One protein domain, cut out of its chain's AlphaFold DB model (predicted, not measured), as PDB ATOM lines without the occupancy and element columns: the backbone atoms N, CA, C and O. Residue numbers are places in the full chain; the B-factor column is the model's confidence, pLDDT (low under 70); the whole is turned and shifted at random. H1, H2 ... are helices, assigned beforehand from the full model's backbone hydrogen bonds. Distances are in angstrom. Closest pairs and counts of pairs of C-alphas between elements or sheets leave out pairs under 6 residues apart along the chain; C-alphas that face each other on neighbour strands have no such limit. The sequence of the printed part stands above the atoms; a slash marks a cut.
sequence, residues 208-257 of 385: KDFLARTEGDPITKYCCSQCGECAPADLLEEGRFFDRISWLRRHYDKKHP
ATOM      1  N   LYS A 208     146.471  36.481  -9.111       43.59
ATOM      2  CA  LYS A 208     147.774  37.031  -9.493       43.59
ATOM      3  C   LYS A 208     148.560  37.695  -8.354       43.59
ATOM      4  O   LYS A 208     149.749  37.445  -8.241       43.59
ATOM      5  N   ASP A 209     147.943  38.520  -7.517       42.38
ATOM      6  CA  ASP A 209     148.599  39.211  -6.396       42.38
ATOM      7  C   ASP A 209     148.745  38.316  -5.154       42.38
ATOM      8  O   ASP A 209     149.688  38.495  -4.383       42.38
ATOM      9  N   PHE A 210     147.830  37.357  -4.947       43.44
ATOM     10  CA  PHE A 210     148.016  36.308  -3.941       43.44
ATOM     11  C   PHE A 210     149.234  35.452  -4.310       43.44
ATOM     12  O   PHE A 210     150.163  35.361  -3.511       43.44
ATOM     13  N   LEU A 211     149.295  34.965  -5.558       43.19
ATOM     14  CA  LEU A 211     150.450  34.244  -6.103       43.19
ATOM     15  C   LEU A 211     151.730  35.101  -6.074       43.19
ATOM     16  O   LEU A 211     152.769  34.632  -5.614       43.19
ATOM     17  N   ALA A 212     151.663  36.384  -6.450       43.41
ATOM     18  CA  ALA A 212     152.826  37.279  -6.427       43.41
ATOM     19  C   ALA A 212     153.357  37.564  -5.008       43.41
ATOM     20  O   ALA A 212     154.552  37.810  -4.835       43.41
ATOM     21  N   ARG A 213     152.502  37.537  -3.973       41.44
ATOM     22  CA  ARG A 213     152.919  37.741  -2.573       41.44
ATOM     23  C   ARG A 213     153.501  36.490  -1.932       41.44
ATOM     24  O   ARG A 213     154.410  36.619  -1.116       41.44
ATOM     25  N   THR A 214     152.981  35.309  -2.257       39.59
ATOM     26  CA  THR A 214     153.459  34.054  -1.661       39.59
ATOM     27  C   THR A 214     154.659  33.461  -2.398       39.59
ATOM     28  O   THR A 214     155.432  32.745  -1.768       39.59
ATOM     29  N   GLU A 215     154.867  33.791  -3.680       44.78
ATOM     30  CA  GLU A 215     155.904  33.156  -4.519       44.78
ATOM     31  C   GLU A 215     156.885  34.140  -5.197       44.78
ATOM     32  O   GLU A 215     157.853  33.716  -5.830       44.78
ATOM     33  N   GLY A 216     156.726  35.454  -4.989       46.31
ATOM     34  CA  GLY A 216     157.489  36.486  -5.702       46.31
ATOM     35  C   GLY A 216     156.895  36.786  -7.081       46.31
ATOM     36  O   GLY A 216     156.010  36.081  -7.553       46.31
ATOM     37  N   ASP A 217     157.346  37.866  -7.729       58.53
ATOM     38  CA  ASP A 217     156.911  38.186  -9.092       58.53
ATOM     39  C   ASP A 217     157.316  37.023 -10.026       58.53
ATOM     40  O   ASP A 217     158.523  36.788 -10.174       58.53
ATOM     41  N   PRO A 218     156.356  36.300 -10.644       57.69
ATOM     42  CA  PRO A 218     156.624  35.114 -11.459       57.69
ATOM     43  C   PRO A 218     157.466  35.415 -12.706       57.69
ATOM     44  O   PRO A 218     157.987  34.492 -13.336       57.69
ATOM     45  N   ILE A 219     157.617  36.695 -13.067       60.28
ATOM     46  CA  ILE A 219     158.551  37.149 -14.101       60.28
ATOM     47  C   ILE A 219     159.983  37.168 -13.548       60.28
ATOM     48  O   ILE A 219     160.919  36.765 -14.229       60.28
ATOM     49  N   THR A 220     160.172  37.571 -12.290       70.50
ATOM     50  CA  THR A 220     161.502  37.662 -11.662       70.50
ATOM     51  C   THR A 220     161.999  36.347 -11.071       70.50
ATOM     52  O   THR A 220     163.209  36.167 -10.914       70.50
ATOM     53  N   LYS A 221     161.089  35.438 -10.700       81.56
ATOM     54  CA  LYS A 221     161.403  34.144 -10.089       81.56
ATOM     55  C   LYS A 221     160.378  33.102 -10.505       81.56
ATOM     56  O   LYS A 221     159.194  33.250 -10.244       81.56
ATOM     57  N   TYR A 222     160.853  32.017 -11.103       86.19
ATOM     58  CA  TYR A 222     160.018  30.881 -11.474       86.19
ATOM     59  C   TYR A 222     160.628  29.611 -10.888       86.19
ATOM     60  O   TYR A 222     161.579  29.075 -11.450       86.19
ATOM     61  N   CYS A 223     160.162  29.180  -9.716       91.19
ATOM     62  CA  CYS A 223     160.816  28.133  -8.930       91.19
ATOM     63  C   CYS A 223     159.894  26.944  -8.660       91.19
ATOM     64  O   CYS A 223     158.679  27.085  -8.555       91.19
ATOM     65  N   CYS A 224     160.479  25.754  -8.547       90.75
ATOM     66  CA  CYS A 224     159.764  24.549  -8.158       90.75
ATOM     67  C   CYS A 224     159.285  24.674  -6.706       90.75
ATOM     68  O   CYS A 224     160.102  24.877  -5.808       90.75
ATOM     69  N   SER A 225     157.990  24.481  -6.449       85.44
ATOM     70  CA  SER A 225     157.439  24.573  -5.088       85.44
ATOM     71  C   SER A 225     157.904  23.444  -4.161       85.44
ATOM     72  O   SER A 225     157.820  23.575  -2.944       85.44
ATOM     73  N   GLN A 226     158.421  22.343  -4.718       88.75
ATOM     74  CA  GLN A 226     158.837  21.169  -3.948       88.75
ATOM     75  C   GLN A 226     160.286  21.244  -3.456       88.75
ATOM     76  O   GLN A 226     160.567  20.824  -2.337       88.75
ATOM     77  N   CYS A 227     161.217  21.767  -4.261       94.12
ATOM     78  CA  CYS A 227     162.627  21.883  -3.863       94.12
ATOM     79  C   CYS A 227     163.180  23.312  -3.835       94.12
ATOM     80  O   CYS A 227     164.302  23.507  -3.374       94.12
ATOM     81  N   GLY A 228     162.437  24.301  -4.334       93.19
ATOM     82  CA  GLY A 228     162.886  25.690  -4.423       93.19
ATOM     83  C   GLY A 228     163.920  25.971  -5.521       93.19
ATOM     84  O   GLY A 228     164.384  27.103  -5.620       93.19
ATOM     85  N   GLU A 229     164.297  24.988  -6.350       94.56
ATOM     86  CA  GLU A 229     165.180  25.222  -7.501       94.56
ATOM     87  C   GLU A 229     164.456  26.125  -8.511       94.56
ATOM     88  O   GLU A 229     163.277  25.912  -8.795       94.56
ATOM     89  N   CYS A 230     165.135  27.150  -9.025       94.56
ATOM     90  CA  CYS A 230     164.548  28.140  -9.929       94.56
ATOM     91  C   CYS A 230     164.958  27.903 -11.382       94.56
ATOM     92  O   CYS A 230     166.046  27.391 -11.660       94.56
ATOM     93  N   ALA A 231     164.089  28.308 -12.306       93.81
ATOM     94  CA  ALA A 231     164.373  28.304 -13.726       93.81
ATOM     95  C   ALA A 231     165.621  29.158 -14.022       93.81
ATOM     96  O   ALA A 231     165.819  30.199 -13.388       93.81
ATOM     97  N   PRO A 232     166.461  28.733 -14.981       95.19
ATOM     98  CA  PRO A 232     167.567  29.531 -15.496       95.19
ATOM     99  C   PRO A 232     167.138  30.949 -15.897       95.19
ATOM    100  O   PRO A 232     166.021  31.155 -16.368       95.19
ATOM    101  N   ALA A 233     168.032  31.928 -15.727       93.88
ATOM    102  CA  ALA A 233     167.723  33.343 -15.943       93.88
ATOM    103  C   ALA A 233     167.267  33.663 -17.381       93.88
ATOM    104  O   ALA A 233     166.409  34.519 -17.568       93.88
ATOM    105  N   ASP A 234     167.765  32.934 -18.383       92.31
ATOM    106  CA  ASP A 234     167.356  33.061 -19.788       92.31
ATOM    107  C   ASP A 234     165.907  32.612 -20.039       92.31
ATOM    108  O   ASP A 234     165.305  32.965 -21.054       92.31
ATOM    109  N   LEU A 235     165.324  31.825 -19.131       89.75
ATOM    110  CA  LEU A 235     163.908  31.467 -19.175       89.75
ATOM    111  C   LEU A 235     163.023  32.503 -18.482       89.75
ATOM    112  O   LEU A 235     161.809  32.436 -18.626       89.75
ATOM    113  N   LEU A 236     163.586  33.451 -17.732       88.75
ATOM    114  CA  LEU A 236     162.827  34.486 -17.021       88.75
ATOM    115  C   LEU A 236     162.528  35.714 -17.894       88.75
ATOM    116  O   LEU A 236     161.700  36.538 -17.518       88.75
ATOM    117  N   GLU A 237     163.128  35.810 -19.082       85.31
ATOM    118  CA  GLU A 237     162.834  36.869 -20.052       85.31
ATOM    119  C   GLU A 237     161.337  36.899 -20.437       85.31
ATOM    120  O   GLU A 237     160.627  35.878 -20.433       85.31
ATOM    121  N   GLU A 238     160.820  38.089 -20.751       74.50
ATOM    122  CA  GLU A 238     159.436  38.243 -21.206       74.50
ATOM    123  C   GLU A 238     159.178  37.426 -22.486       74.50
ATOM    124  O   GLU A 238     160.057  37.225 -23.318       74.50
ATOM    125  N   GLY A 239     157.963  36.886 -22.630       73.44
ATOM    126  CA  GLY A 239     157.582  36.051 -23.781       73.44
ATOM    127  C   GLY A 239     158.003  34.572 -23.716       73.44
ATOM    128  O   GLY A 239     157.586  33.795 -24.566       73.44
ATOM    129  N   ARG A 240     158.751  34.135 -22.691       81.81
ATOM    130  CA  ARG A 240     159.296  32.757 -22.581       81.81
ATOM    131  C   ARG A 240     158.468  31.801 -21.709       81.81
ATOM    132  O   ARG A 240     158.993  30.866 -21.108       81.81
ATOM    133  N   PHE A 241     157.157  32.022 -21.596       76.69
ATOM    134  CA  PHE A 241     156.303  31.258 -20.672       76.69
ATOM    135  C   PHE A 241     156.302  29.742 -20.947       76.69
ATOM    136  O   PHE A 241     156.412  28.948 -20.013       76.69
ATOM    137  N   PHE A 242     156.251  29.324 -22.214       73.06
ATOM    138  CA  PHE A 242     156.289  27.902 -22.573       73.06
ATOM    139  C   PHE A 242     157.601  27.221 -22.209       73.06
ATOM    140  O   PHE A 242     157.595  26.075 -21.752       73.06
ATOM    141  N   ASP A 243     158.720  27.922 -22.373       79.31
ATOM    142  CA  ASP A 243     160.026  27.393 -22.003       79.31
ATOM    143  C   ASP A 243     160.117  27.210 -20.481       79.31
ATOM    144  O   ASP A 243     160.631  26.188 -20.018       79.31
ATOM    145  N   ARG A 244     159.533  28.135 -19.701       87.19
ATOM    146  CA  ARG A 244     159.400  28.018 -18.238       87.19
ATOM    147  C   ARG A 244     158.565  26.806 -17.826       87.19
ATOM    148  O   ARG A 244     159.027  26.003 -17.018       87.19
ATOM    149  N   ILE A 245     157.383  26.621 -18.415       81.81
ATOM    150  CA  ILE A 245     156.520  25.456 -18.138       81.81
ATOM    151  C   ILE A 245     157.218  24.152 -18.545       81.81
ATOM    152  O   ILE A 245     157.203  23.172 -17.800       81.81
ATOM    153  N   SER A 246     157.886  24.136 -19.698       79.88
ATOM    154  CA  SER A 246     158.645  22.979 -20.186       79.88
ATOM    155  C   SER A 246     159.846  22.658 -19.298       79.88
ATOM    156  O   SER A 246     160.196  21.490 -19.111       79.88
ATOM    157  N   TRP A 247     160.502  23.676 -18.740       93.50
ATOM    158  CA  TRP A 247     161.522  23.496 -17.714       93.50
ATOM    159  C   TRP A 247     160.920  22.908 -16.437       93.50
ATOM    160  O   TRP A 247     161.444  21.906 -15.959       93.50
ATOM    161  N   LEU A 248     159.796  23.441 -15.943       89.44
ATOM    162  CA  LEU A 248     159.150  22.963 -14.716       89.44
ATOM    163  C   LEU A 248     158.726  21.501 -14.841       89.44
ATOM    164  O   LEU A 248     159.035  20.698 -13.970       89.44
ATOM    165  N   ARG A 249     158.108  21.122 -15.964       84.56
ATOM    166  CA  ARG A 249     157.711  19.733 -16.232       84.56
ATOM    167  C   ARG A 249     158.912  18.787 -16.230       84.56
ATOM    168  O   ARG A 249     158.904  17.795 -15.510       84.56
ATOM    169  N   ARG A 250     159.977  19.120 -16.974       88.00
ATOM    170  CA  ARG A 250     161.226  18.328 -16.981       88.00
ATOM    171  C   ARG A 250     161.879  18.273 -15.604       88.00
ATOM    172  O   ARG A 250     162.476  17.263 -15.240       88.00
ATOM    173  N   HIS A 251     161.794  19.364 -14.851       94.69
ATOM    174  CA  HIS A 251     162.323  19.445 -13.504       94.69
ATOM    175  C   HIS A 251     161.559  18.507 -12.560       94.69
ATOM    176  O   HIS A 251     162.195  17.701 -11.888       94.69
ATOM    177  N   TYR A 252     160.223  18.538 -12.556       91.00
ATOM    178  CA  TYR A 252     159.405  17.637 -11.739       91.00
ATOM    179  C   TYR A 252     159.581  16.171 -12.127       91.00
ATOM    180  O   TYR A 252     159.773  15.350 -11.241       91.00
ATOM    181  N   ASP A 253     159.618  15.845 -13.417       85.69
ATOM    182  CA  ASP A 253     159.872  14.473 -13.878       85.69
ATOM    183  C   ASP A 253     161.222  13.938 -13.356       85.69
ATOM    184  O   ASP A 253     161.324  12.832 -12.826       85.69
ATOM    185  N   LYS A 254     162.267  14.775 -13.406       93.88
ATOM    186  CA  LYS A 254     163.622  14.393 -12.992       93.88
ATOM    187  C   LYS A 254     163.840  14.393 -11.475       93.88
ATOM    188  O   LYS A 254     164.626  13.589 -10.976       93.88
ATOM    189  N   LYS A 255     163.259  15.353 -10.751       96.00
ATOM    190  CA  LYS A 255     163.565  15.628  -9.331       96.00
ATOM    191  C   LYS A 255     162.449  15.210  -8.378       96.00
ATOM    192  O   LYS A 255     162.721  14.994  -7.200       96.00
ATOM    193  N   HIS A 256     161.227  15.082  -8.881       92.25
ATOM    194  CA  HIS A 256     160.017  14.810  -8.108       92.25
ATOM    195  C   HIS A 256     159.155  13.724  -8.779       92.25
ATOM    196  O   HIS A 256     157.978  13.969  -9.071       92.25
ATOM    197  N   PRO A 257     159.715  12.523  -9.041       89.50
ATOM    198  CA  PRO A 257     158.972  11.458  -9.703       89.50
ATOM    199  C   PRO A 257     157.704  11.115  -8.907       89.50
ATOM    200  O   PRO A 257     157.763  10.891  -7.698       89.50
TER     201      PRO A 257
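This is residues 208 to 257 of the 385 residues of an uncharacterized protein of viral metagenome (UniProt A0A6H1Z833). Starting from the first printed residue, you meet a short helix, H1, then a long winding loop, residues 216 to 240, and then a longer helix, H2; the two helices stand on opposite sides of the whole, with the loop winding between them. The printed part has 50 residues with two named helices, H1 then H2, and no named strand. The class is all helix, though under half of the residues, 23 of 50, are in named elements. The whole is compact, with a radius of gyration of the C-alphas of 10.8 A, and its spans are 30 by 22 by 15 A.

H1, residues 208 to 215, and H2, residues 241 to 255, are apart. In both, each O i to N i+4 pair is within hydrogen-bond range.

Find C-alpha 208 at (147.774, 37.031, -9.493); from there H1 runs 10.3 A to C-alpha 215. Then find C-alpha 241 at (156.303, 31.258, -20.672), where H2 begins; it runs 20.6 A to C-alpha 255 at (163.565, 15.628, -9.331).

The C-alphas farthest apart are those of Asp 209 and Pro 257, at 29.8 A. The link from H1 to H2, 25 residues, is long, and the printed part has no cut. Look for low pLDDT, under 70, at residues 208 to 219.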